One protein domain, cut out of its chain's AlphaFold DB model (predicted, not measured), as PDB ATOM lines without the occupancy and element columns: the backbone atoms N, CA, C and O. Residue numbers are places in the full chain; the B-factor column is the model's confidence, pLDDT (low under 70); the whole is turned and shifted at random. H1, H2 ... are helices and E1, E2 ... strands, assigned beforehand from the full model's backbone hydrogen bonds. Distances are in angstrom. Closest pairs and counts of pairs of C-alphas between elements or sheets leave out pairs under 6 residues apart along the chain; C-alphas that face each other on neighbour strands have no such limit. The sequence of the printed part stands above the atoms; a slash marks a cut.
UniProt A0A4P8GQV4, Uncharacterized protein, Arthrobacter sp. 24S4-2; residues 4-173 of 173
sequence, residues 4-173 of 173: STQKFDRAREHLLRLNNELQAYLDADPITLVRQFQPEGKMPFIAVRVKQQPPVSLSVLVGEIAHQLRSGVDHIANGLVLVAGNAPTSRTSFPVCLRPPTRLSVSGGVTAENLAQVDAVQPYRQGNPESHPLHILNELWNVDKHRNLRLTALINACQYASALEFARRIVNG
ATOM      1  N   SER A   4      -5.033  33.488 186.677       78.31
ATOM      2  CA  SER A   4      -6.237  33.201 187.469       78.31
ATOM      3  C   SER A   4      -6.595  31.711 187.483       78.31
ATOM      4  O   SER A   4      -6.849  31.171 188.554       78.31
ATOM      5  N   THR A   5      -6.555  31.029 186.331       78.94
ATOM      6  CA  THR A   5      -6.864  29.592 186.232       78.94
ATOM      7  C   THR A   5      -5.922  28.762 187.097       78.94
ATOM      8  O   THR A   5      -6.385  28.002 187.939       78.94
ATOM      9  N   GLN A   6      -4.609  28.988 186.986       83.00
ATOM     10  CA  GLN A   6      -3.620  28.240 187.772       83.00
ATOM     11  C   GLN A   6      -3.785  28.445 189.284       83.00
ATOM     12  O   GLN A   6      -3.553  27.529 190.066       83.00
ATOM     13  N   LYS A   7      -4.199  29.643 189.711       80.12
ATOM     14  CA  LYS A   7      -4.481  29.926 191.124       80.12
ATOM     15  C   LYS A   7      -5.696  29.152 191.623       80.12
ATOM     16  O   LYS A   7      -5.651  28.605 192.721       80.12
ATOM     17  N   PHE A   8      -6.754  29.051 190.821       80.19
ATOM     18  CA  PHE A   8      -7.913  28.228 191.169       80.19
ATOM     19  C   PHE A   8      -7.575  26.734 191.204       80.19
ATOM     20  O   PHE A   8      -8.009  26.045 192.127       80.19
ATOM     21  N   ASP A   9      -6.739  26.256 190.283       83.06
ATOM     22  CA  ASP A   9      -6.262  24.870 190.291       83.06
ATOM     23  C   ASP A   9      -5.442  24.574 191.556       83.06
ATOM     24  O   ASP A   9      -5.714  23.603 192.262       83.06
ATOM     25  N   ARG A  10      -4.519  25.470 191.930       82.69
ATOM     26  CA  ARG A  10      -3.775  25.371 193.197       82.69
ATOM     27  C   ARG A  10      -4.691  25.384 194.417       82.69
ATOM     28  O   ARG A  10      -4.520  24.566 195.314       82.69
ATOM     29  N   ALA A  11      -5.680  26.277 194.461       79.00
ATOM     30  CA  ALA A  11      -6.654  26.301 195.552       79.00
ATOM     31  C   ALA A  11      -7.407  24.964 195.671       79.00
ATOM     32  O   ALA A  11      -7.643  24.487 196.780       79.00
ATOM     33  N   ARG A  12      -7.737  24.329 194.539       81.50
ATOM     34  CA  ARG A  12      -8.381  23.011 194.501       81.50
ATOM     35  C   ARG A  12      -7.468  21.905 195.031       81.50
ATOM     36  O   ARG A  12      -7.925  21.087 195.824       81.50
ATOM     37  N   GLU A  13      -6.196  21.890 194.637       87.06
ATOM     38  CA  GLU A  13      -5.194  20.955 195.173       87.06
ATOM     39  C   GLU A  13      -5.074  21.085 196.700       87.06
ATOM     40  O   GLU A  13      -5.137  20.087 197.424       87.06
ATOM     41  N   HIS A  14      -4.969  22.318 197.201       83.88
ATOM     42  CA  HIS A  14      -4.889  22.579 198.637       83.88
ATOM     43  C   HIS A  14      -6.175  22.189 199.373       83.88
ATOM     44  O   HIS A  14      -6.093  21.667 200.481       83.88
ATOM     45  N   LEU A  15      -7.350  22.372 198.764       80.50
ATOM     46  CA  LEU A  15      -8.625  21.957 199.351       80.50
ATOM     47  C   LEU A  15      -8.719  20.434 199.506       80.50
ATOM     48  O   LEU A  15      -9.154  19.952 200.551       80.50
ATOM     49  N   LEU A  16      -8.273  19.671 198.502       81.69
ATOM     50  CA  LEU A  16      -8.215  18.208 198.592       81.69
ATOM     51  C   LEU A  16      -7.286  17.764 199.725       81.69
ATOM     52  O   LEU A  16      -7.639  16.894 200.521       81.69
ATOM     53  N   ARG A  17      -6.118  18.404 199.839       88.25
ATOM     54  CA  ARG A  17      -5.173  18.137 200.925       88.25
ATOM     55  C   ARG A  17      -5.752  18.497 202.295       88.25
ATOM     56  O   ARG A  17      -5.640  17.695 203.217       88.25
ATOM     57  N   LEU A  18      -6.399  19.658 202.415       84.81
ATOM     58  CA  LEU A  18      -7.065  20.095 203.639       84.81
ATOM     59  C   LEU A  18      -8.125  19.084 204.073       84.81
ATOM     60  O   LEU A  18      -8.169  18.734 205.245       84.81
ATOM     61  N   ASN A  19      -8.948  18.595 203.142       81.38
ATOM     62  CA  ASN A  19      -9.974  17.604 203.450       81.38
ATOM     63  C   ASN A  19      -9.357  16.310 203.999       81.38
ATOM     64  O   ASN A  19      -9.814  15.804 205.016       81.38
ATOM     65  N   ASN A  20      -8.281  15.819 203.382       84.75
ATOM     66  CA  ASN A  20      -7.601  14.607 203.846       84.75
ATOM     67  C   ASN A  20      -6.970  14.791 205.238       84.75
ATOM     68  O   ASN A  20      -7.152  13.943 206.108       84.75
ATOM     69  N   GLU A  21      -6.257  15.899 205.471       87.12
ATOM     70  CA  GLU A  21      -5.648  16.185 206.780       87.12
ATOM     71  C   GLU A  21      -6.713  16.428 207.864       87.12
ATOM     72  O   GLU A  21      -6.537  16.016 209.012       87.12
ATOM     73  N   LEU A  22      -7.830  17.071 207.511       82.88
ATOM     74  CA  LEU A  22      -8.934  17.322 208.432       82.88
ATOM     75  C   LEU A  22      -9.641  16.023 208.814       82.88
ATOM     76  O   LEU A  22      -9.923  15.831 209.993       82.88
ATOM     77  N   GLN A  23      -9.898  15.133 207.852       82.62
ATOM     78  CA  GLN A  23     -10.494  13.828 208.143       82.62
ATOM     79  C   GLN A  23      -9.579  12.993 209.038       82.62
ATOM     80  O   GLN A  23     -10.023  12.541 210.084       82.62
ATOM     81  N   ALA A  24      -8.282  12.914 208.729       86.88
ATOM     82  CA  ALA A  24      -7.321  12.208 209.579       86.88
ATOM     83  C   ALA A  24      -7.272  12.767 211.014       86.88
ATOM     84  O   ALA A  24      -7.120  12.014 211.975       86.88
ATOM     85  N   TYR A  25      -7.414  14.087 211.172       82.50
ATOM     86  CA  TYR A  25      -7.548  14.700 212.488       82.50
ATOM     87  C   TYR A  25      -8.856  14.284 213.173       82.50
ATOM     88  O   TYR A  25      -8.807  13.874 214.325       82.50
ATOM     89  N   LEU A  26     -10.005  14.363 212.495       82.25
ATOM     90  CA  LEU A  26     -11.316  14.032 213.067       82.25
ATOM     91  C   LEU A  26     -11.474  12.540 213.407       82.25
ATOM     92  O   LEU A  26     -12.073  12.231 214.436       82.25
ATOM     93  N   ASP A  27     -10.896  11.642 212.610       86.44
ATOM     94  CA  ASP A  27     -10.898  10.189 212.833       86.44
ATOM     95  C   ASP A  27     -10.185   9.793 214.138       86.44
ATOM     96  O   ASP A  27     -10.480   8.753 214.725       86.44
ATOM     97  N   ALA A  28      -9.289  10.647 214.645       86.25
ATOM     98  CA  ALA A  28      -8.650  10.472 215.949       86.25
ATOM     99  C   ALA A  28      -9.568  10.821 217.145       86.25
ATOM    100  O   ALA A  28      -9.101  10.858 218.285       86.25
ATOM    101  N   ASP A  29     -10.851  11.120 216.900       83.75
ATOM    102  CA  ASP A  29     -11.833  11.612 217.881       83.75
ATOM    103  C   ASP A  29     -11.283  12.741 218.795       83.75
ATOM    104  O   ASP A  29     -11.364  12.679 220.034       83.75
ATOM    105  N   PRO A  30     -10.693  13.810 218.215       80.88
ATOM    106  CA  PRO A  30      -9.985  14.844 218.966       80.88
ATOM    107  C   PRO A  30     -10.939  15.831 219.642       80.88
ATOM    108  O   PRO A  30     -10.499  16.710 220.384       80.88
ATOM    109  N   ILE A  31     -12.242  15.733 219.372       80.75
ATOM    110  CA  ILE A  31     -13.267  16.668 219.819       80.75
ATOM    111  C   ILE A  31     -14.386  15.882 220.495       80.75
ATOM    112  O   ILE A  31     -14.868  14.887 219.977       80.75
ATOM    113  N   THR A  32     -14.861  16.359 221.640       75.38
ATOM    114  CA  THR A  32     -16.031  15.785 222.308       75.38
ATOM    115  C   THR A  32     -17.024  16.873 222.665       75.38
ATOM    116  O   THR A  32     -16.654  17.933 223.172       75.38
ATOM    117  N   LEU A  33     -18.302  16.601 222.418       73.38
ATOM    118  CA  LEU A  33     -19.397  17.467 222.832       73.38
ATOM    119  C   LEU A  33     -19.706  17.203 224.305       73.38
ATOM    120  O   LEU A  33     -20.102  16.104 224.686       73.38
ATOM    121  N   VAL A  34     -19.523  18.219 225.137       73.50
ATOM    122  CA  VAL A  34     -19.825  18.173 226.565       73.50
ATOM    123  C   VAL A  34     -21.032  19.060 226.809       73.50
ATOM    124  O   VAL A  34     -20.967  20.276 226.649       73.50
ATOM    125  N   ARG A  35     -22.154  18.469 227.218       68.00
ATOM    126  CA  ARG A  35     -23.313  19.247 227.655       68.00
ATOM    127  C   ARG A  35     -22.995  19.853 229.021       68.00
ATOM    128  O   ARG A  35     -22.810  19.114 229.984       68.00
ATOM    129  N   GLN A  36     -22.901  21.178 229.096       69.31
ATOM    130  CA  GLN A  36     -22.680  21.880 230.355       69.31
ATOM    131  C   GLN A  36     -24.006  22.426 230.882       69.31
ATOM    132  O   GLN A  36     -24.733  23.144 230.192       69.31
ATOM    133  N   PHE A  37     -24.310  22.065 232.124       65.38
ATOM    134  CA  PHE A  37     -25.407  22.640 232.889       65.38
ATOM    135  C   PHE A  37     -24.844  23.785 233.729       65.38
ATOM    136  O   PHE A  37     -23.847  23.597 234.426       65.38
ATOM    137  N   GLN A  38     -25.453  24.967 233.646       58.66
ATOM    138  CA  GLN A  38     -25.144  26.040 234.588       58.66
ATOM    139  C   GLN A  38     -26.036  25.920 235.830       58.66
ATOM    140  O   GLN A  38     -27.195  25.516 235.697       58.66
ATOM    141  N   PRO A  39     -25.534  26.284 237.023       59.12
ATOM    142  CA  PRO A  39     -26.390  26.490 238.183       59.12
ATOM    143  C   PRO A  39     -27.365  27.654 237.938       59.12
ATOM    144  O   PRO A  39     -27.002  28.636 237.292       59.12
ATOM    145  N   GLU A  40     -28.579  27.512 238.477       55.34
ATOM    146  CA  GLU A  40     -29.641  28.525 238.611       55.34
ATOM    147  C   GLU A  40     -30.060  29.283 237.330       55.34
ATOM    148  O   GLU A  40     -29.485  30.289 236.920       55.34
ATOM    149  N   GLY A  41     -31.163  28.827 236.722       60.41
ATOM    150  CA  GLY A  41     -32.009  29.636 235.830       60.41
ATOM    151  C   GLY A  41     -31.514  29.859 234.396       60.41
ATOM    152  O   GLY A  41     -32.227  30.475 233.606       60.41
ATOM    153  N   LYS A  42     -30.333  29.359 234.022       64.69
ATOM    154  CA  LYS A  42     -29.789  29.506 232.663       64.69
ATOM    155  C   LYS A  42     -29.982  28.252 231.815       64.69
ATOM    156  O   LYS A  42     -29.855  27.127 232.294       64.69
ATOM    157  N   MET A  43     -30.267  28.466 230.528       64.88
ATOM    158  CA  MET A  43     -30.393  27.394 229.540       64.88
ATOM    159  C   MET A  43     -29.085  26.582 229.462       64.88
ATOM    160  O   MET A  43     -28.006  27.178 229.396       64.88
ATOM    161  N   PRO A  44     -29.153  25.238 229.442       65.69
ATOM    162  CA  PRO A  44     -27.976  24.411 229.208       65.69
ATOM    163  C   PRO A  44     -27.396  24.700 227.820       65.69
ATOM    164  O   PRO A  44     -28.144  24.890 226.861       65.69
ATOM    165  N   PHE A  45     -26.069  24.668 227.699       69.94
ATOM    166  CA  PHE A  45     -25.380  24.829 226.418       69.94
ATOM    167  C   PHE A  45     -24.471  23.632 226.125       69.94
ATOM    168  O   PHE A  45     -24.030  22.906 227.021       69.94
ATOM    169  N   ILE A  46     -24.218  23.391 224.839       71.19
ATOM    170  CA  ILE A  46     -23.279  22.363 224.387       71.19
ATOM    171  C   ILE A  46     -21.908  23.024 224.265       71.19
ATOM    172  O   ILE A  46     -21.720  23.925 223.452       71.19
ATOM    173  N   ALA A  47     -20.954  22.582 225.078       69.19
ATOM    174  CA  ALA A  47     -19.558  22.968 224.967       69.19
ATOM    175  C   ALA A  47     -18.814  21.977 224.066       69.19
ATOM    176  O   ALA A  47     -19.012  20.766 224.141       69.19
ATOM    177  N   VAL A  48     -17.913  22.489 223.236       72.44
ATOM    178  CA  VAL A  48     -16.996  21.672 222.436       72.44
ATOM    179  C   VAL A  48     -15.682  21.565 223.208       72.44
ATOM    180  O   VAL A  48     -15.022  22.574 223.447       72.44
ATOM    181  N   ARG A  49     -15.294  20.355 223.619       75.56
ATOM    182  CA  ARG A  49     -14.006  20.097 224.272       75.56
ATOM    183  C   ARG A  49     -13.025  19.521 223.260       75.56
ATOM    184  O   ARG A  49     -13.254  18.448 222.718       75.56
ATOM    185  N   VAL A  50     -11.915  20.220 223.053       79.12
ATOM    186  CA  VAL A  50     -10.816  19.781 222.185       79.12
ATOM    187  C   VAL A  50      -9.818  18.981 223.032       79.12
ATOM    188  O   VAL A  50      -9.162  19.551 223.903       79.12
ATOM    189  N   LYS A  51      -9.744  17.661 222.824       84.50
ATOM    190  CA  LYS A  51      -8.780  16.745 223.466       84.50
ATOM    191  C   LYS A  51      -7.377  16.924 222.890       84.50
ATOM    192  O   LYS A  51      -6.405  16.955 223.636       84.50
ATOM    193  N   GLN A  52      -7.291  17.066 221.570       81.31
ATOM    194  CA  GLN A  52      -6.049  17.251 220.831       81.31
ATOM    195  C   GLN A  52      -6.207  18.462 219.925       81.31
ATOM    196  O   GLN A  52      -7.203  18.568 219.226       81.31
ATOM    197  N   GLN A  53      -5.253  19.391 219.955       81.81
ATOM    198  CA  GLN A  53      -5.316  20.563 219.083       81.81
ATOM    199  C   GLN A  53      -5.143  20.152 217.614       81.81
ATOM    200  O   GLN A  53      -4.342  19.253 217.335       81.81
ATOM    201  N   PRO A  54      -5.842  20.816 216.676       81.94
ATOM    202  CA  PRO A  54      -5.645  20.565 215.259       81.94
ATOM    203  C   PRO A  54      -4.190  20.852 214.860       81.94
ATOM    204  O   PRO A  54      -3.603  21.820 215.362       81.94
ATOM    205  N   PRO A  55      -3.605  20.058 213.945       86.00
ATOM    206  CA  PRO A  55      -2.296  20.349 213.383       86.00
ATOM    207  C   PRO A  55      -2.234  21.768 212.810       86.00
ATOM    208  O   PRO A  55      -3.165  22.233 212.148       86.00
ATOM    209  N   VAL A  56      -1.108  22.455 213.020       85.62
ATOM    210  CA  VAL A  56      -0.883  23.811 212.483       85.62
ATOM    211  C   VAL A  56      -0.973  23.824 210.952       85.62
ATOM    212  O   VAL A  56      -1.433  24.813 210.382       85.62
ATOM    213  N   SER A  57      -0.624  22.711 210.295       86.19
ATOM    214  CA  SER A  57      -0.728  22.538 208.841       86.19
ATOM    215  C   SER A  57      -2.131  22.812 208.299       86.19
ATOM    216  O   SER A  57      -2.249  23.422 207.242       86.19
ATOM    217  N   LEU A  58      -3.193  22.482 209.046       85.38
ATOM    218  CA  LEU A  58      -4.568  22.793 208.645       85.38
ATOM    219  C   LEU A  58      -4.796  24.302 208.530       85.38
ATOM    220  O   LEU A  58      -5.445  24.764 207.596       85.38
ATOM    221  N   SER A  59      -4.250  25.084 209.466       84.25
ATOM    222  CA  SER A  59      -4.413  26.542 209.436       84.25
ATOM    223  C   SER A  59      -3.612  27.170 208.298       84.25
ATOM    224  O   SER A  59      -4.109  28.076 207.635       84.25
ATOM    225  N   VAL A  60      -2.412  26.640 208.033       87.62
ATOM    226  CA  VAL A  60      -1.581  27.040 206.888       87.62
ATOM    227  C   VAL A  60      -2.308  26.759 205.573       87.62
ATOM    228  O   VAL A  60      -2.419  27.655 204.745       87.62
ATOM    229  N   LEU A  61      -2.885  25.565 205.410       86.44
ATOM    230  CA  LEU A  61      -3.633  25.200 204.203       86.44
ATOM    231  C   LEU A  61      -4.844  26.109 203.971       86.44
ATOM    232  O   LEU A  61      -5.098  26.510 202.839       86.44
ATOM    233  N   VAL A  62      -5.583  26.473 205.026       85.75
ATOM    234  CA  VAL A  62      -6.695  27.434 204.910       85.75
ATOM    235  C   VAL A  62      -6.193  28.799 204.425       85.75
ATOM    236  O   VAL A  62      -6.807  29.377 203.525       85.75
ATOM    237  N   GLY A  63      -5.079  29.289 204.973       86.38
ATOM    238  CA  GLY A  63      -4.438  30.531 204.528       86.38
ATOM    239  C   GLY A  63      -4.005  30.469 203.061       86.38
ATOM    240  O   GLY A  63      -4.345  31.351 202.274       86.38
ATOM    241  N   GLU A  64      -3.355  29.379 202.646       89.12
ATOM    242  CA  GLU A  64      -2.933  29.151 201.258       89.12
ATOM    243  C   GLU A  64      -4.124  29.115 200.289       89.12
ATOM    244  O   GLU A  64      -4.088  29.767 199.242       89.12
ATOM    245  N   ILE A  65      -5.210  28.420 200.642       87.56
ATOM    246  CA  ILE A  65      -6.445  28.391 199.842       87.56
ATOM    247  C   ILE A  65      -7.018  29.803 199.706       87.56
ATOM    248  O   ILE A  65      -7.287  30.253 198.590       87.56
ATOM    249  N   ALA A  66      -7.182  30.521 200.822       89.25
ATOM    250  CA  ALA A  66      -7.719  31.879 200.819       89.25
ATOM    251  C   ALA A  66      -6.848  32.825 199.979       89.25
ATOM    252  O   ALA A  66      -7.366  33.600 199.174       89.25
ATOM    253  N   HIS A  67      -5.523  32.716 200.099       90.25
ATOM    254  CA  HIS A  67      -4.577  33.480 199.300       90.25
ATOM    255  C   HIS A  67      -4.739  33.205 197.802       90.25
ATOM    256  O   HIS A  67      -4.872  34.146 197.014       90.25
ATOM    257  N   GLN A  68      -4.757  31.932 197.393       90.00
ATOM    258  CA  GLN A  68      -4.871  31.567 195.981       90.00
ATOM    259  C   GLN A  68      -6.202  32.026 195.383       90.00
ATOM    260  O   GLN A  68      -6.212  32.646 194.317       90.00
ATOM    261  N   LEU A  69      -7.313  31.804 196.089       90.38
ATOM    262  CA  LEU A  69      -8.635  32.241 195.646       90.38
ATOM    263  C   LEU A  69      -8.712  33.768 195.536       90.38
ATOM    264  O   LEU A  69      -9.111  34.286 194.492       90.38
ATOM    265  N   ARG A  70      -8.285  34.505 196.571       93.38
ATOM    266  CA  ARG A  70      -8.334  35.974 196.570       93.38
ATOM    267  C   ARG A  70      -7.484  36.555 195.451       93.38
ATOM    268  O   ARG A  70      -7.956  37.428 194.721       93.38
ATOM    269  N   SER A  71      -6.268  36.034 195.295       92.12
ATOM    270  CA  SER A  71      -5.348  36.440 194.239       92.12
ATOM    271  C   SER A  71      -5.913  36.114 192.853       92.12
ATOM    272  O   SER A  71      -5.827  36.944 191.952       92.12
ATOM    273  N   GLY A  72      -6.552  34.953 192.673       91.00
ATOM    274  CA  GLY A  72      -7.234  34.591 191.429       91.00
ATOM    275  C   GLY A  72      -8.332  35.590 191.054       91.00
ATOM    276  O   GLY A  72      -8.397  36.029 189.905       91.00
ATOM    277  N   VAL A  73      -9.132  36.018 192.033       92.62
ATOM    278  CA  VAL A  73     -10.175  37.039 191.851       92.62
ATOM    279  C   VAL A  73      -9.576  38.425 191.542       92.62
ATOM    280  O   VAL A  73     -10.086  39.130 190.674       92.62
ATOM    281  N   ASP A  74      -8.445  38.809 192.145       94.62
ATOM    282  CA  ASP A  74      -7.736  40.049 191.773       94.62
ATOM    283  C   ASP A  74      -7.157  40.005 190.355       94.62
ATOM    284  O   ASP A  74      -7.171  41.007 189.638       94.62
ATOM    285  N   HIS A  75      -6.713  38.834 189.894       92.56
ATOM    286  CA  HIS A  75      -6.302  38.661 188.503       92.56
ATOM    287  C   HIS A  75      -7.461  38.848 187.518       92.56
ATOM    288  O   HIS A  75      -7.224  39.320 186.406       92.56
ATOM    289  N   ILE A  76      -8.700  38.538 187.914       93.62
ATOM    290  CA  ILE A  76      -9.882  38.874 187.109       93.62
ATOM    291  C   ILE A  76     -10.014  40.395 187.007       93.62
ATOM    292  O   ILE A  76     -10.149  40.904 185.899       93.62
ATOM    293  N   ALA A  77      -9.880  41.137 188.113       95.62
ATOM    294  CA  ALA A  77      -9.907  42.603 188.082       95.62
ATOM    295  C   ALA A  77      -8.820  43.189 187.159       95.62
ATOM    296  O   ALA A  77      -9.111  44.077 186.360       95.62
ATOM    297  N   ASN A  78      -7.600  42.640 187.191       95.75
ATOM    298  CA  ASN A  78      -6.536  43.009 186.249       95.75
ATOM    299  C   ASN A  78      -6.943  42.747 184.791       95.75
ATOM    300  O   ASN A  78      -6.742  43.600 183.931       95.75
ATOM    301  N   GLY A  79      -7.538  41.583 184.515       95.38
ATOM    302  CA  GLY A  79      -8.050  41.239 183.189       95.38
ATOM    303  C   GLY A  79      -9.121  42.214 182.697       95.38
ATOM    304  O   GLY A  79      -9.061  42.653 181.553       95.38
ATOM    305  N   LEU A  80     -10.051  42.623 183.568       95.94
ATOM    306  CA  LEU A  80     -11.095  43.596 183.229       95.94
ATOM    307  C   LEU A  80     -10.518  44.970 182.860       95.94
ATOM    308  O   LEU A  80     -11.031  45.619 181.950       95.94
ATOM    309  N   VAL A  81      -9.455  45.405 183.546       97.38
ATOM    310  CA  VAL A  81      -8.747  46.660 183.237       97.38
ATOM    311  C   VAL A  81      -8.051  46.572 181.874       97.38
ATOM    312  O   VAL A  81      -8.175  47.489 181.065       97.38
ATOM    313  N   LEU A  82      -7.391  45.445 181.582       96.75
ATOM    314  CA  LEU A  82      -6.729  45.211 180.292       96.75
ATOM    315  C   LEU A  82      -7.723  45.177 179.123       96.75
ATOM    316  O   LEU A  82      -7.482  45.803 178.095       96.75
ATOM    317  N   VAL A  83      -8.860  44.491 179.284       95.81
ATOM    318  CA  VAL A  83      -9.927  44.436 178.265       95.81
ATOM    319  C   VAL A  83     -10.541  45.816 178.017       95.81
ATOM    320  O   VAL A  83     -10.952  46.111 176.900       95.81
ATOM    321  N   ALA A  84     -10.555  46.689 179.026       95.25
ATOM    322  CA  ALA A  84     -10.982  48.078 178.877       95.25
ATOM    323  C   ALA A  84      -9.951  48.975 178.154       95.25
ATOM    324  O   ALA A  84     -10.196  50.170 178.012       95.25
ATOM    325  N   GLY A  85      -8.809  48.428 177.720       95.38
ATOM    326  CA  GLY A  85      -7.729  49.178 177.072       95.38
ATOM    327  C   GLY A  85      -6.845  49.968 178.042       95.38
ATOM    328  O   GLY A  85      -6.056  50.803 177.605       95.38
ATOM    329  N   ASN A  86      -6.962  49.714 179.349       96.69
ATOM    330  CA  ASN A  86      -6.201  50.396 180.393       96.69
ATOM    331  C   ASN A  86      -5.075  49.506 180.951       96.69
ATOM    332  O   ASN A  86      -5.001  48.306 180.682       96.69
ATOM    333  N   ALA A  87      -4.206  50.089 181.783       96.06
ATOM    334  CA  ALA A  87      -3.137  49.371 182.474       96.06
ATOM    335  C   ALA A  87      -3.490  49.125 183.958       96.06
ATOM    336  O   ALA A  87      -3.791  50.085 184.679       96.06
ATOM    337  N   PRO A  88      -3.427  47.871 184.452       95.44
ATOM    338  CA  PRO A  88      -3.532  47.581 185.877       95.44
ATOM    339  C   PRO A  88      -2.465  48.313 186.694       95.44
ATOM    340  O   PRO A  88      -1.350  48.557 186.239       95.44
ATOM    341  N   THR A  89      -2.803  48.634 187.937       94.56
ATOM    342  CA  THR A  89      -1.931  49.326 188.891       94.56
ATOM    343  C   THR A  89      -1.653  48.428 190.091       94.56
ATOM    344  O   THR A  89      -2.359  47.449 190.319       94.56
ATOM    345  N   SER A  90      -0.708  48.813 190.950       92.56
ATOM    346  CA  SER A  90      -0.502  48.146 192.247       92.56
ATOM    347  C   SER A  90      -1.726  48.192 193.175       92.56
ATOM    348  O   SER A  90      -1.770  47.474 194.169       92.56
ATOM    349  N   ARG A  91      -2.726  49.030 192.864       93.88
ATOM    350  CA  ARG A  91      -3.994  49.145 193.598       93.88
ATOM    351  C   ARG A  91      -5.148  48.399 192.929       93.88
ATOM    352  O   ARG A  91      -6.273  48.460 193.432       93.88
ATOM    353  N   THR A  92      -4.919  47.758 191.781       95.75
ATOM    354  CA  THR A  92      -5.958  46.994 191.083       95.75
ATOM    355  C   THR A  92      -6.279  45.744 191.882       95.75
ATOM    356  O   THR A  92      -5.429  44.897 192.127       95.75
ATOM    357  N   SER A  93      -7.523  45.680 192.340       95.44
ATOM    358  CA  SER A  93      -8.070  44.573 193.110       95.44
ATOM    359  C   SER A  93      -9.570  44.499 192.868       95.44
ATOM    360  O   SER A  93     -10.208  45.491 192.504       95.44
ATOM    361  N   PHE A  94     -10.131  43.311 193.045       96.19
ATOM    362  CA  PHE A  94     -11.564  43.100 192.941       96.19
ATOM    363  C   PHE A  94     -12.256  43.654 194.195       96.19
ATOM    364  O   PHE A  94     -11.883  43.260 195.304       96.19
ATOM    365  N   PRO A  95     -13.239  44.559 194.064       96.44
ATOM    366  CA  PRO A  95     -13.935  45.118 195.213       96.44
ATOM    367  C   PRO A  95     -14.869  44.078 195.841       96.44
ATOM    368  O   PRO A  95     -15.516  43.302 195.140       96.44
ATOM    369  N   VAL A  96     -14.958  44.093 197.172       95.81
ATOM    370  CA  VAL A  96     -15.902  43.275 197.944       95.81
ATOM    371  C   VAL A  96     -16.626  44.185 198.928       95.81
ATOM    372  O   VAL A  96     -16.030  44.683 199.883       95.81
ATOM    373  N   CYS A  97     -17.913  44.421 198.689       95.44
ATOM    374  CA  CYS A  97     -18.719  45.362 199.459       95.44
ATOM    375  C   CYS A  97     -19.892  44.653 200.158       95.44
ATOM    376  O   CYS A  97     -20.733  44.034 199.511       95.44
ATOM    377  N   LEU A  98     -19.978  44.792 201.486       94.12
ATOM    378  CA  LEU A  98     -21.112  44.308 202.294       94.12
ATOM    379  C   LEU A  98     -22.345  45.216 202.223       94.12
ATOM    380  O   LEU A  98     -23.460  44.777 202.478       94.12
ATOM    381  N   ARG A  99     -22.139  46.494 201.901       94.69
ATOM    382  CA  ARG A  99     -23.188  47.508 201.759       94.69
ATOM    383  C   ARG A  99     -23.036  48.216 200.414       94.69
ATOM    384  O   ARG A  99     -21.898  48.310 199.943       94.69
ATOM    385  N   PRO A 100     -24.127  48.735 199.822       95.00
ATOM    386  CA  PRO A 100     -24.048  49.491 198.578       95.00
ATOM    387  C   PRO A 100     -23.096  50.690 198.735       95.00
ATOM    388  O   PRO A 100     -23.314  51.522 199.623       95.00
ATOM    389  N   PRO A 101     -22.019  50.788 197.937       94.50
ATOM    390  CA  PRO A 101     -21.100  51.917 198.005       94.50
ATOM    391  C   PRO A 101     -21.680  53.134 197.276       94.50
ATOM    392  O   PRO A 101     -22.412  52.992 196.300       94.50
ATOM    393  N   THR A 102     -21.273  54.346 197.666       93.88
ATOM    394  CA  THR A 102     -21.605  55.580 196.922       93.88
ATOM    395  C   THR A 102     -21.088  55.534 195.481       93.88
ATOM    396  O   THR A 102     -21.703  56.081 194.569       93.88
ATOM    397  N   ARG A 103     -19.940  54.878 195.268       92.31
ATOM    398  CA  ARG A 103     -19.371  54.597 193.950       92.31
ATOM    399  C   ARG A 103     -18.588  53.289 194.003       92.31
ATOM    400  O   ARG A 103     -17.592  53.199 194.719       92.31
ATOM    401  N   LEU A 104     -19.006  52.304 193.213       95.06
ATOM    402  CA  LEU A 104     -18.201  51.113 192.953       95.06
ATOM    403  C   LEU A 104     -17.102  51.454 191.941       95.06
ATOM    404  O   LEU A 104     -17.341  52.188 190.983       95.06
ATOM    405  N   SER A 105     -15.890  50.945 192.150       95.12
ATOM    406  CA  SER A 105     -14.787  51.152 191.211       95.12
ATOM    407  C   SER A 105     -13.746  50.042 191.303       95.12
ATOM    408  O   SER A 105     -13.597  49.401 192.342       95.12
ATOM    409  N   VAL A 106     -13.018  49.850 190.203       96.56
ATOM    410  CA  VAL A 106     -11.818  49.014 190.116       96.56
ATOM    411  C   VAL A 106     -10.658  49.933 189.739       96.56
ATOM    412  O   VAL A 106     -10.720  50.624 188.719       96.56
ATOM    413  N   SER A 107      -9.606  49.977 190.561       95.62
ATOM    414  CA  SER A 107      -8.417  50.791 190.270       95.62
ATOM    415  C   SER A 107      -7.799  50.377 188.933       95.62
ATOM    416  O   SER A 107      -7.680  49.189 188.649       95.62
ATOM    417  N   GLY A 108      -7.377  51.348 188.123       93.44
ATOM    418  CA  GLY A 108      -6.950  51.117 186.735       93.44
ATOM    419  C   GLY A 108      -8.065  51.357 185.712       93.44
ATOM    420  O   GLY A 108      -7.763  51.627 184.560       93.44
ATOM    421  N   GLY A 109      -9.331  51.377 186.144       95.06
ATOM    422  CA  GLY A 109     -10.468  51.730 185.297       95.06
ATOM    423  C   GLY A 109     -10.957  50.567 184.435       95.06
ATOM    424  O   GLY A 109     -10.184  49.870 183.783       95.06
ATOM    425  N   VAL A 110     -12.273  50.373 184.421       96.56
ATOM    426  CA  VAL A 110     -12.966  49.346 183.632       96.56
ATOM    427  C   VAL A 110     -14.131  49.983 182.875       96.56
ATOM    428  O   VAL A 110     -14.569  51.081 183.224       96.56
ATOM    429  N   THR A 111     -14.644  49.309 181.844       96.25
ATOM    430  CA  THR A 111     -15.847  49.758 181.127       96.25
ATOM    431  C   THR A 111     -17.075  49.742 182.046       96.25
ATOM    432  O   THR A 111     -17.112  49.013 183.040       96.25
ATOM    433  N   ALA A 112     -18.105  50.525 181.709       96.06
ATOM    434  CA  ALA A 112     -19.362  50.535 182.462       96.06
ATOM    435  C   ALA A 112     -20.038  49.150 182.484       96.06
ATOM    436  O   ALA A 112     -20.565  48.740 183.514       96.06
ATOM    437  N   GLU A 113     -19.957  48.412 181.375       95.81
ATOM    438  CA  GLU A 113     -20.456  47.039 181.263       95.81
ATOM    439  C   GLU A 113     -19.726  46.084 182.219       95.81
ATOM    440  O   GLU A 113     -20.363  45.394 183.015       95.81
ATOM    441  N   ASN A 114     -18.389  46.101 182.227       94.75
ATOM    442  CA  ASN A 114     -17.598  45.276 183.144       94.75
ATOM    443  C   ASN A 114     -17.842  45.668 184.607       94.75
ATOM    444  O   ASN A 114     -17.895  44.805 185.482       94.75
ATOM    445  N   LEU A 115     -18.025  46.961 184.892       96.88
ATOM    446  CA  LEU A 115     -18.357  47.420 186.237       96.88
ATOM    447  C   LEU A 115     -19.738  46.923 186.686       96.88
ATOM    448  O   LEU A 115     -19.889  46.565 187.851       96.88
ATOM    449  N   ALA A 116     -20.716  46.846 185.778       96.00
ATOM    450  CA  ALA A 116     -22.030  46.271 186.059       96.00
ATOM    451  C   ALA A 116     -21.945  44.767 186.371       96.00
ATOM    452  O   ALA A 116     -22.627  44.287 187.274       96.00
ATOM    453  N   GLN A 117     -21.062  44.023 185.696       96.12
ATOM    454  CA  GLN A 117     -20.802  42.616 186.030       96.12
ATOM    455  C   GLN A 117     -20.153  42.463 187.415       96.12
ATOM    456  O   GLN A 117     -20.551  41.596 188.192       96.12
ATOM    457  N   VAL A 118     -19.185  43.324 187.752       96.19
ATOM    458  CA  VAL A 118     -18.556  43.347 189.085       96.19
ATOM    459  C   VAL A 118     -19.577  43.682 190.174       96.19
ATOM    460  O   VAL A 118     -19.545  43.070 191.239       96.19
ATOM    461  N   ASP A 119     -20.475  44.632 189.911       96.50
ATOM    462  CA  ASP A 119     -21.573  45.039 190.793       96.50
ATOM    463  C   ASP A 119     -22.597  43.914 191.012       96.50
ATOM    464  O   ASP A 119     -23.010  43.680 192.147       96.50
ATOM    465  N   ALA A 120     -22.961  43.181 189.956       95.94
ATOM    466  CA  ALA A 120     -23.957  42.110 190.007       95.94
ATOM    467  C   ALA A 120     -23.577  40.959 190.954       95.94
ATOM    468  O   ALA A 120     -24.458  40.300 191.505       95.94
ATOM    469  N   VAL A 121     -22.277  40.731 191.168       95.31
ATOM    470  CA  VAL A 121     -21.758  39.661 192.037       95.31
ATOM    471  C   VAL A 121     -21.381  40.139 193.444       95.31
ATOM    472  O   VAL A 121     -20.813  39.369 194.219       95.31
ATOM    473  N   GLN A 122     -21.646  41.403 193.796       96.44
ATOM    474  CA  GLN A 122     -21.279  41.932 195.112       96.44
ATOM    475  C   GLN A 122     -22.128  41.334 196.245       96.44
ATOM    476  O   GLN A 122     -23.334  41.152 196.074       96.44
ATOM    477  N   PRO A 123     -21.553  41.135 197.448       96.38
ATOM    478  CA  PRO A 123     -22.296  40.647 198.611       96.38
ATOM    479  C   PRO A 123     -23.576  41.430 198.928       96.38
ATOM    480  O   PRO A 123     -24.602  40.816 199.211       96.38
ATOM    481  N   TYR A 124     -23.558  42.768 198.835       95.62
ATOM    482  CA  TYR A 124     -24.741  43.596 199.119       95.62
ATOM    483  C   TYR A 124     -25.924  43.369 198.168       95.62
ATOM    484  O   TYR A 124     -27.016  43.866 198.438       95.62
ATOM    485  N   ARG A 125     -25.729  42.669 197.041       94.31
ATOM    486  CA  ARG A 125     -26.814  42.302 196.121       94.31
ATOM    487  C   ARG A 125     -27.648  41.125 196.636       94.31
ATOM    488  O   ARG A 125     -28.698  40.850 196.061       94.31
ATOM    489  N   GLN A 126     -27.211  40.436 197.692       87.56
ATOM    490  CA  GLN A 126     -27.888  39.263 198.251       87.56
ATOM    491  C   GLN A 126     -28.499  39.543 199.628       87.56
ATOM    492  O   GLN A 126     -28.049  40.420 200.359       87.56
ATOM    493  N   GLY A 127     -29.512  38.755 200.006       83.69
ATOM    494  CA  GLY A 127     -30.229  38.914 201.279       83.69
ATOM    495  C   GLY A 127     -29.386  38.636 202.529       83.69
ATOM    496  O   GLY A 127     -29.755  39.077 203.611       83.69
ATOM    497  N   ASN A 128     -28.251  37.941 202.391       90.75
ATOM    498  CA  ASN A 128     -27.315  37.705 203.491       90.75
ATOM    499  C   ASN A 128     -25.852  37.971 203.063       90.75
ATOM    500  O   ASN A 128     -25.112  37.022 202.773       90.75
ATOM    501  N   PRO A 129     -25.421  39.249 203.021       88.81
ATOM    502  CA  PRO A 129     -24.085  39.645 202.562       88.81
ATOM    503  C   PRO A 129     -22.934  39.039 203.376       88.81
ATOM    504  O   PRO A 129     -21.868  38.774 202.823       88.81
ATOM    505  N   GLU A 130     -23.141  38.784 204.669       88.75
ATOM    506  CA  GLU A 130     -22.127  38.205 205.565       88.75
ATOM    507  C   GLU A 130     -21.857  36.724 205.264       88.75
ATOM    508  O   GLU A 130     -20.754  36.223 205.458       88.75
ATOM    509  N   SER A 131     -22.843  36.018 204.711       86.62
ATOM    510  CA  SER A 131     -22.671  34.636 204.246       86.62
ATOM    511  C   SER A 131     -22.140  34.529 202.810       86.62
ATOM    512  O   SER A 131     -21.942  33.428 202.297       86.62
ATOM    513  N   HIS A 132     -21.920  35.661 202.133       89.38
ATOM    514  CA  HIS A 132     -21.531  35.661 200.729       89.38
ATOM    515  C   HIS A 132     -20.112  35.091 200.538       89.38
ATOM    516  O   HIS A 132     -19.185  35.554 201.210       89.38
ATOM    517  N   PRO A 133     -19.871  34.193 199.561       89.25
ATOM    518  CA  PRO A 133     -18.554  33.591 199.347       89.25
ATOM    519  C   PRO A 133     -17.415  34.603 199.158       89.25
ATOM    520  O   PRO A 133     -16.349  34.437 199.743       89.25
ATOM    521  N   LEU A 134     -17.637  35.690 198.403       90.50
ATOM    522  CA  LEU A 134     -16.629  36.756 198.252       90.50
ATOM    523  C   LEU A 134     -16.320  37.467 199.573       90.50
ATOM    524  O   LEU A 134     -15.178  37.868 199.784       90.50
ATOM    525  N   HIS A 135     -17.315  37.632 200.449       91.12
ATOM    526  CA  HIS A 135     -17.095  38.253 201.748       91.12
ATOM    527  C   HIS A 135     -16.308  37.322 202.669       91.12
ATOM    528  O   HIS A 135     -15.270  37.733 203.177       91.12
ATOM    529  N   ILE A 136     -16.731  36.060 202.791       88.62
ATOM    530  CA  ILE A 136     -16.022  35.042 203.579       88.62
ATOM    531  C   ILE A 136     -14.568  34.928 203.113       88.62
ATOM    532  O   ILE A 136     -13.653  34.977 203.927       88.62
ATOM    533  N   LEU A 137     -14.338  34.846 201.800       89.75
ATOM    534  CA  LEU A 137     -12.994  34.810 201.229       89.75
ATOM    535  C   LEU A 137     -12.174  36.055 201.592       89.75
ATOM    536  O   LEU A 137     -11.006  35.941 201.965       89.75
ATOM    537  N   ASN A 138     -12.769  37.244 201.478       89.12
ATOM    538  CA  ASN A 138     -12.100  38.494 201.818       89.12
ATOM    539  C   ASN A 138     -11.743  38.555 203.308       89.12
ATOM    540  O   ASN A 138     -10.646  38.994 203.642       89.12
ATOM    541  N   GLU A 139     -12.616  38.071 204.190       88.94
ATOM    542  CA  GLU A 139     -12.346  37.983 205.625       88.94
ATOM    543  C   GLU A 139     -11.255  36.965 205.941       88.94
ATOM    544  O   GLU A 139     -10.310  37.307 206.645       88.94
ATOM    545  N   LEU A 140     -11.311  35.758 205.373       85.12
ATOM    546  CA  LEU A 140     -10.263  34.748 205.550       85.12
ATOM    547  C   LEU A 140      -8.892  35.289 205.137       85.12
ATOM    548  O   LEU A 140      -7.926  35.157 205.884       85.12
ATOM    549  N   TRP A 141      -8.825  35.963 203.988       85.38
ATOM    550  CA  TRP A 141      -7.601  36.600 203.512       85.38
ATOM    551  C   TRP A 141      -7.152  37.772 204.403       85.38
ATOM    552  O   TRP A 141      -5.960  37.931 204.672       85.38
ATOM    553  N   ASN A 142      -8.085  38.600 204.890       84.31
ATOM    554  CA  ASN A 142      -7.784  39.703 205.809       84.31
ATOM    555  C   ASN A 142      -7.290  39.219 207.173       84.31
ATOM    556  O   ASN A 142      -6.446  39.878 207.780       84.31
ATOM    557  N   VAL A 143      -7.837  38.109 207.663       80.81
ATOM    558  CA  VAL A 143      -7.397  37.476 208.900       80.81
ATOM    559  C   VAL A 143      -6.004  36.912 208.688       80.81
ATOM    560  O   VAL A 143      -5.112  37.334 209.408       80.81
ATOM    561  N   ASP A 144      -5.793  36.071 207.671       79.38
ATOM    562  CA  ASP A 144      -4.500  35.437 207.378       79.38
ATOM    563  C   ASP A 144      -3.349  36.445 207.245       79.38
ATOM    564  O   ASP A 144      -2.305  36.300 207.880       79.38
ATOM    565  N   LYS A 145      -3.559  37.535 206.494       72.69
ATOM    566  CA  LYS A 145      -2.503  38.530 206.241       72.69
ATOM    567  C   LYS A 145      -2.076  39.323 207.483       72.69
ATOM    568  O   LYS A 145      -0.987  39.888 207.493       72.69
ATOM    569  N   HIS A 146      -2.945  39.427 208.492       67.56
ATOM    570  CA  HIS A 146      -2.736  40.286 209.669       67.56
ATOM    571  C   HIS A 146      -2.613  39.506 210.977       67.56
ATOM    572  O   HIS A 146      -2.135  40.037 211.979       67.56
ATOM    573  N   ARG A 147      -3.107  38.271 211.012       58.47
ATOM    574  CA  ARG A 147      -3.225  37.439 212.204       58.47
ATOM    575  C   ARG A 147      -2.950  35.999 211.799       58.47
ATOM    576  O   ARG A 147      -3.562  35.491 210.872       58.47
ATOM    577  N   ASN A 148      -2.095  35.309 212.553       58.66
ATOM    578  CA  ASN A 148      -1.945  33.863 212.400       58.66
ATOM    579  C   ASN A 148      -3.332  33.214 212.498       58.66
ATOM    580  O   ASN A 148      -3.946  33.251 213.572       58.66
ATOM    581  N   LEU A 149      -3.826  32.649 211.390       58.62
ATOM    582  CA  LEU A 149      -5.038  31.843 211.393       58.62
ATOM    583  C   LEU A 149      -4.834  30.738 212.430       58.62
ATOM    584  O   LEU A 149      -3.947  29.898 212.314       58.62
ATOM    585  N   ARG A 150      -5.624  30.771 213.501       57.91
ATOM    586  CA  ARG A 150      -5.735  29.655 214.438       57.91
ATOM    587  C   ARG A 150      -7.036  28.957 214.091       57.91
ATOM    588  O   ARG A 150      -8.090  29.573 214.229       57.91
ATOM    589  N   LEU A 151      -6.989  27.696 213.662       55.62
ATOM    590  CA  LEU A 151      -8.195  26.919 213.333       55.62
ATOM    591  C   LEU A 151      -9.250  26.967 214.458       55.62
ATOM    592  O   LEU A 151     -10.448  27.032 214.204       55.62
ATOM    593  N   THR A 152      -8.801  27.018 215.713       48.34
ATOM    594  CA  THR A 152      -9.650  27.193 216.902       48.34
ATOM    595  C   THR A 152     -10.393  28.530 216.939       48.34
ATOM    596  O   THR A 152     -11.533  28.578 217.393       48.34
ATOM    597  N   ALA A 153      -9.800  29.613 216.430       47.44
ATOM    598  CA  ALA A 153     -10.482  30.896 216.275       47.44
ATOM    599  C   ALA A 153     -11.526  30.857 215.149       47.44
ATOM    600  O   ALA A 153     -12.562  31.499 215.281       47.44
ATOM    601  N   LEU A 154     -11.297  30.069 214.090       47.12
ATOM    602  CA  LEU A 154     -12.282  29.847 213.026       47.12
ATOM    603  C   LEU A 154     -13.517  29.109 213.560       47.12
ATOM    604  O   LEU A 154     -14.641  29.526 213.311       47.12
ATOM    605  N   ILE A 155     -13.308  28.066 214.372       45.91
ATOM    606  CA  ILE A 155     -14.391  27.322 215.031       45.91
ATOM    607  C   ILE A 155     -15.183  28.238 215.978       45.91
ATOM    608  O   ILE A 155     -16.409  28.179 215.980       45.91
ATOM    609  N   ASN A 156     -14.516  29.127 216.723       33.34
ATOM    610  CA  ASN A 156     -15.179  30.108 217.594       33.34
ATOM    611  C   ASN A 156     -15.870  31.248 216.820       33.34
ATOM    612  O   ASN A 156     -16.916  31.719 217.247       33.34
ATOM    613  N   ALA A 157     -15.350  31.678 215.666       34.53
ATOM    614  CA  ALA A 157     -16.049  32.623 214.788       34.53
ATOM    615  C   ALA A 157     -17.301  31.974 214.168       34.53
ATOM    616  O   ALA A 157     -18.360  32.593 214.098       34.53
ATOM    617  N   CYS A 158     -17.223  30.685 213.825       36.81
ATOM    618  CA  CYS A 158     -18.359  29.885 213.372       36.81
ATOM    619  C   CYS A 158     -19.333  29.476 214.502       36.81
ATOM    620  O   CYS A 158     -20.404  28.947 214.206       36.81
ATOM    621  N   GLN A 159     -19.037  29.758 215.780       36.84
ATOM    622  CA  GLN A 159     -20.026  29.629 216.867       36.84
ATOM    623  C   GLN A 159     -21.127  30.699 216.794       36.84
ATOM    624  O   GLN A 159     -22.176  30.515 217.407       36.84
ATOM    625  N   TYR A 160     -20.941  31.764 216.003       34.38
ATOM    626  CA  TYR A 160     -21.979  32.767 215.737       34.38
ATOM    627  C   TYR A 160     -22.761  32.525 214.437       34.38
ATOM    628  O   TYR A 160     -23.806  33.135 214.234       34.38
ATOM    629  N   ALA A 161     -22.315  31.600 213.584       35.03
ATOM    630  CA  ALA A 161     -22.985  31.254 212.334       35.03
ATOM    631  C   ALA A 161     -22.889  29.742 212.092       35.03
ATOM    632  O   ALA A 161     -21.917  29.267 211.513       35.03
ATOM    633  N   SER A 162     -23.872  29.003 212.622       36.75
ATOM    634  CA  SER A 162     -24.298  27.639 212.243       36.75
ATOM    635  C   SER A 162     -23.281  26.748 211.491       36.75
ATOM    636  O   SER A 162     -23.583  26.148 210.457       36.75
ATOM    637  N   ALA A 163     -22.083  26.566 212.061       35.72
ATOM    638  CA  ALA A 163     -20.992  25.772 211.475       35.72
ATOM    639  C   ALA A 163     -21.387  24.318 211.157       35.72
ATOM    640  O   ALA A 163     -20.883  23.703 210.217       35.72
ATOM    641  N   LEU A 164     -22.304  23.761 211.953       35.41
ATOM    642  CA  LEU A 164     -22.755  22.375 211.839       35.41
ATOM    643  C   LEU A 164     -23.673  22.133 210.633       35.41
ATOM    644  O   LEU A 164     -23.688  21.021 210.105       35.41
ATOM    645  N   GLU A 165     -24.399  23.147 210.156       37.94
ATOM    646  CA  GLU A 165     -25.205  23.033 208.931       37.94
ATOM    647  C   GLU A 165     -24.355  23.210 207.670       37.94
ATOM    648  O   GLU A 165     -24.592  22.532 206.670       37.94
ATOM    649  N   PHE A 166     -23.324  24.058 207.728       38.00
ATOM    650  CA  PHE A 166     -22.420  24.291 206.600       38.00
ATOM    651  C   PHE A 166     -21.515  23.078 206.323       38.00
ATOM    652  O   PHE A 166     -21.415  22.632 205.180       38.00
ATOM    653  N   ALA A 167     -20.943  22.465 207.368       33.88
ATOM    654  CA  ALA A 167     -20.125  21.257 207.223       33.88
ATOM    655  C   ALA A 167     -20.939  20.041 206.733       33.88
ATOM    656  O   ALA A 167     -20.451  19.254 205.924       33.88
ATOM    657  N   ARG A 168     -22.210  19.908 207.149       33.19
ATOM    658  CA  ARG A 168     -23.100  18.830 206.671       33.19
ATOM    659  C   ARG A 168     -23.514  18.978 205.207       33.19
ATOM    660  O   ARG A 168     -23.756  17.961 204.561       33.19
ATOM    661  N   ARG A 169     -23.594  20.208 204.692       34.38
ATOM    662  CA  ARG A 169     -23.974  20.491 203.299       34.38
ATOM    663  C   ARG A 169     -22.856  20.264 202.284       34.38
ATOM    664  O   ARG A 169     -23.172  19.976 201.141       34.38
ATOM    665  N   ILE A 170     -21.588  20.372 202.682       35.41
ATOM    666  CA  ILE A 170     -20.448  20.146 201.775       35.41
ATOM    667  C   ILE A 170     -20.065  18.663 201.673       35.41
ATOM    668  O   ILE A 170     -19.566  18.235 200.640       35.41
ATOM    669  N   VAL A 171     -20.310  17.860 202.713       32.88
ATOM    670  CA  VAL A 171     -19.934  16.431 202.713       32.88
ATOM    671  C   VAL A 171     -21.001  15.533 202.067       32.88
ATOM    672  O   VAL A 171     -20.675  14.448 201.603       32.88
ATOM    673  N   ASN A 172     -22.260  15.979 201.997       28.25
ATOM    674  CA  ASN A 172     -23.383  15.187 201.464       28.25
ATOM    675  C   ASN A 172     -24.052  15.804 200.219       28.25
ATOM    676  O   ASN A 172     -25.206  15.482 199.935       28.25
ATOM    677  N   GLY A 173     -23.371  16.722 199.527       31.19
ATOM    678  CA  GLY A 173     -23.850  17.379 198.306       31.19
ATOM    679  C   GLY A 173     -22.929  17.112 197.131       31.19
ATOM    680  O   GLY A 173     -21.728  17.418 197.277       31.19
TER     681      GLY A 173
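Overview. This is residues 4 to 173 of the 173 residues of an uncharacterized protein of Arthrobacter sp. 24S4-2 (UniProt A0A4P8GQV4). Two long helices, H1 and H2, lie side by side and run opposite ways, and between them the chain makes a two-stranded hairpin, E1 and E2, an arm whose tip, residues 38 to 43, sticks out at one end. On the side of H2 away from H1, H4 crosses it steeply, the short H5 meets its first residues, and H3 is near its other end; the last residues, 167 to 173, stand free. The printed part has 170 residues with six named helices and two strands in the order H1, E1, E2, H2, H3, H4, H5, H6; the two strands make an antiparallel sheet, and the class is mostly helix. The whole is loose, with a radius of gyration of the C-alphas of 19.6 A, and elongated, spanning 65 by 38 by 32 A.

Along the chain. H1, residues 4 to 27, begins at C-alpha 4 (-6.237, 33.201, 187.469) and is 34.6 A long. E1 is residues 31 to 36, 15.1 A, and E2 residues 45 to 50, 16.0 A. H2, residues 56 to 83, is the longest helix at 41.0 A, and its C-alpha 83 is at (-9.927, 44.436, 178.265). H3 is residues 112 to 120, H4 residues 133 to 146, 20.0 A, and H5 residues 151 to 157. H6, residues 163 to 171, ends at C-alpha 171 (-19.934, 16.431, 202.713).

Arrangement. H2 is the hub, touching three helices. It touches H1 at a shallow tilt of 18 degrees, opposite ways, the closest C-alphas being those of Ser 4 and Gly 72, 4.3 A apart. With residues 63 to 70 alone it touches H4 at a steep tilt of 63 degrees, the closest C-alphas being those of Ala 66 and Trp 141, 5.4 A. With residues 56 to 59 alone it only just touches H5, with 3 pairs of C-alphas within 8 A, the closest those of Ser 59 and Leu 151, 5.4 A. H3 is close to H2 but not clearly touching, the closest C-alphas being those of Leu 80 and Asn 114, 6.7 A. H6 touches no helix; it is close to H5 but not clearly touching, with the C-alphas of Ile 155 and Ala 163 closest at 7.7 A. Helix packing is mostly crossed, but only just: of three touching pairs, one is at a shallow tilt. In the hairpin E1 and E2, N 34 and O 47 are within hydrogen-bond range at 2.8 A, as are N 47 and O 34. Every O i to N i+4 pair is within range in H1, H2, H3 and H5; in H4 it is 9 of 10 and in H6 4 of 5.

Size, cuts and confidence. The C-alphas farthest apart, those of Glu 40 and Gly 85, are 68.5 A apart. The printed part has no cut. The links H2 to H3, 28 residues, and H3 to H4, 12 residues, are long. The mean pLDDT of the printed part is 79.3; residues 35 to 45, 47 and 146 to 173 are under 70.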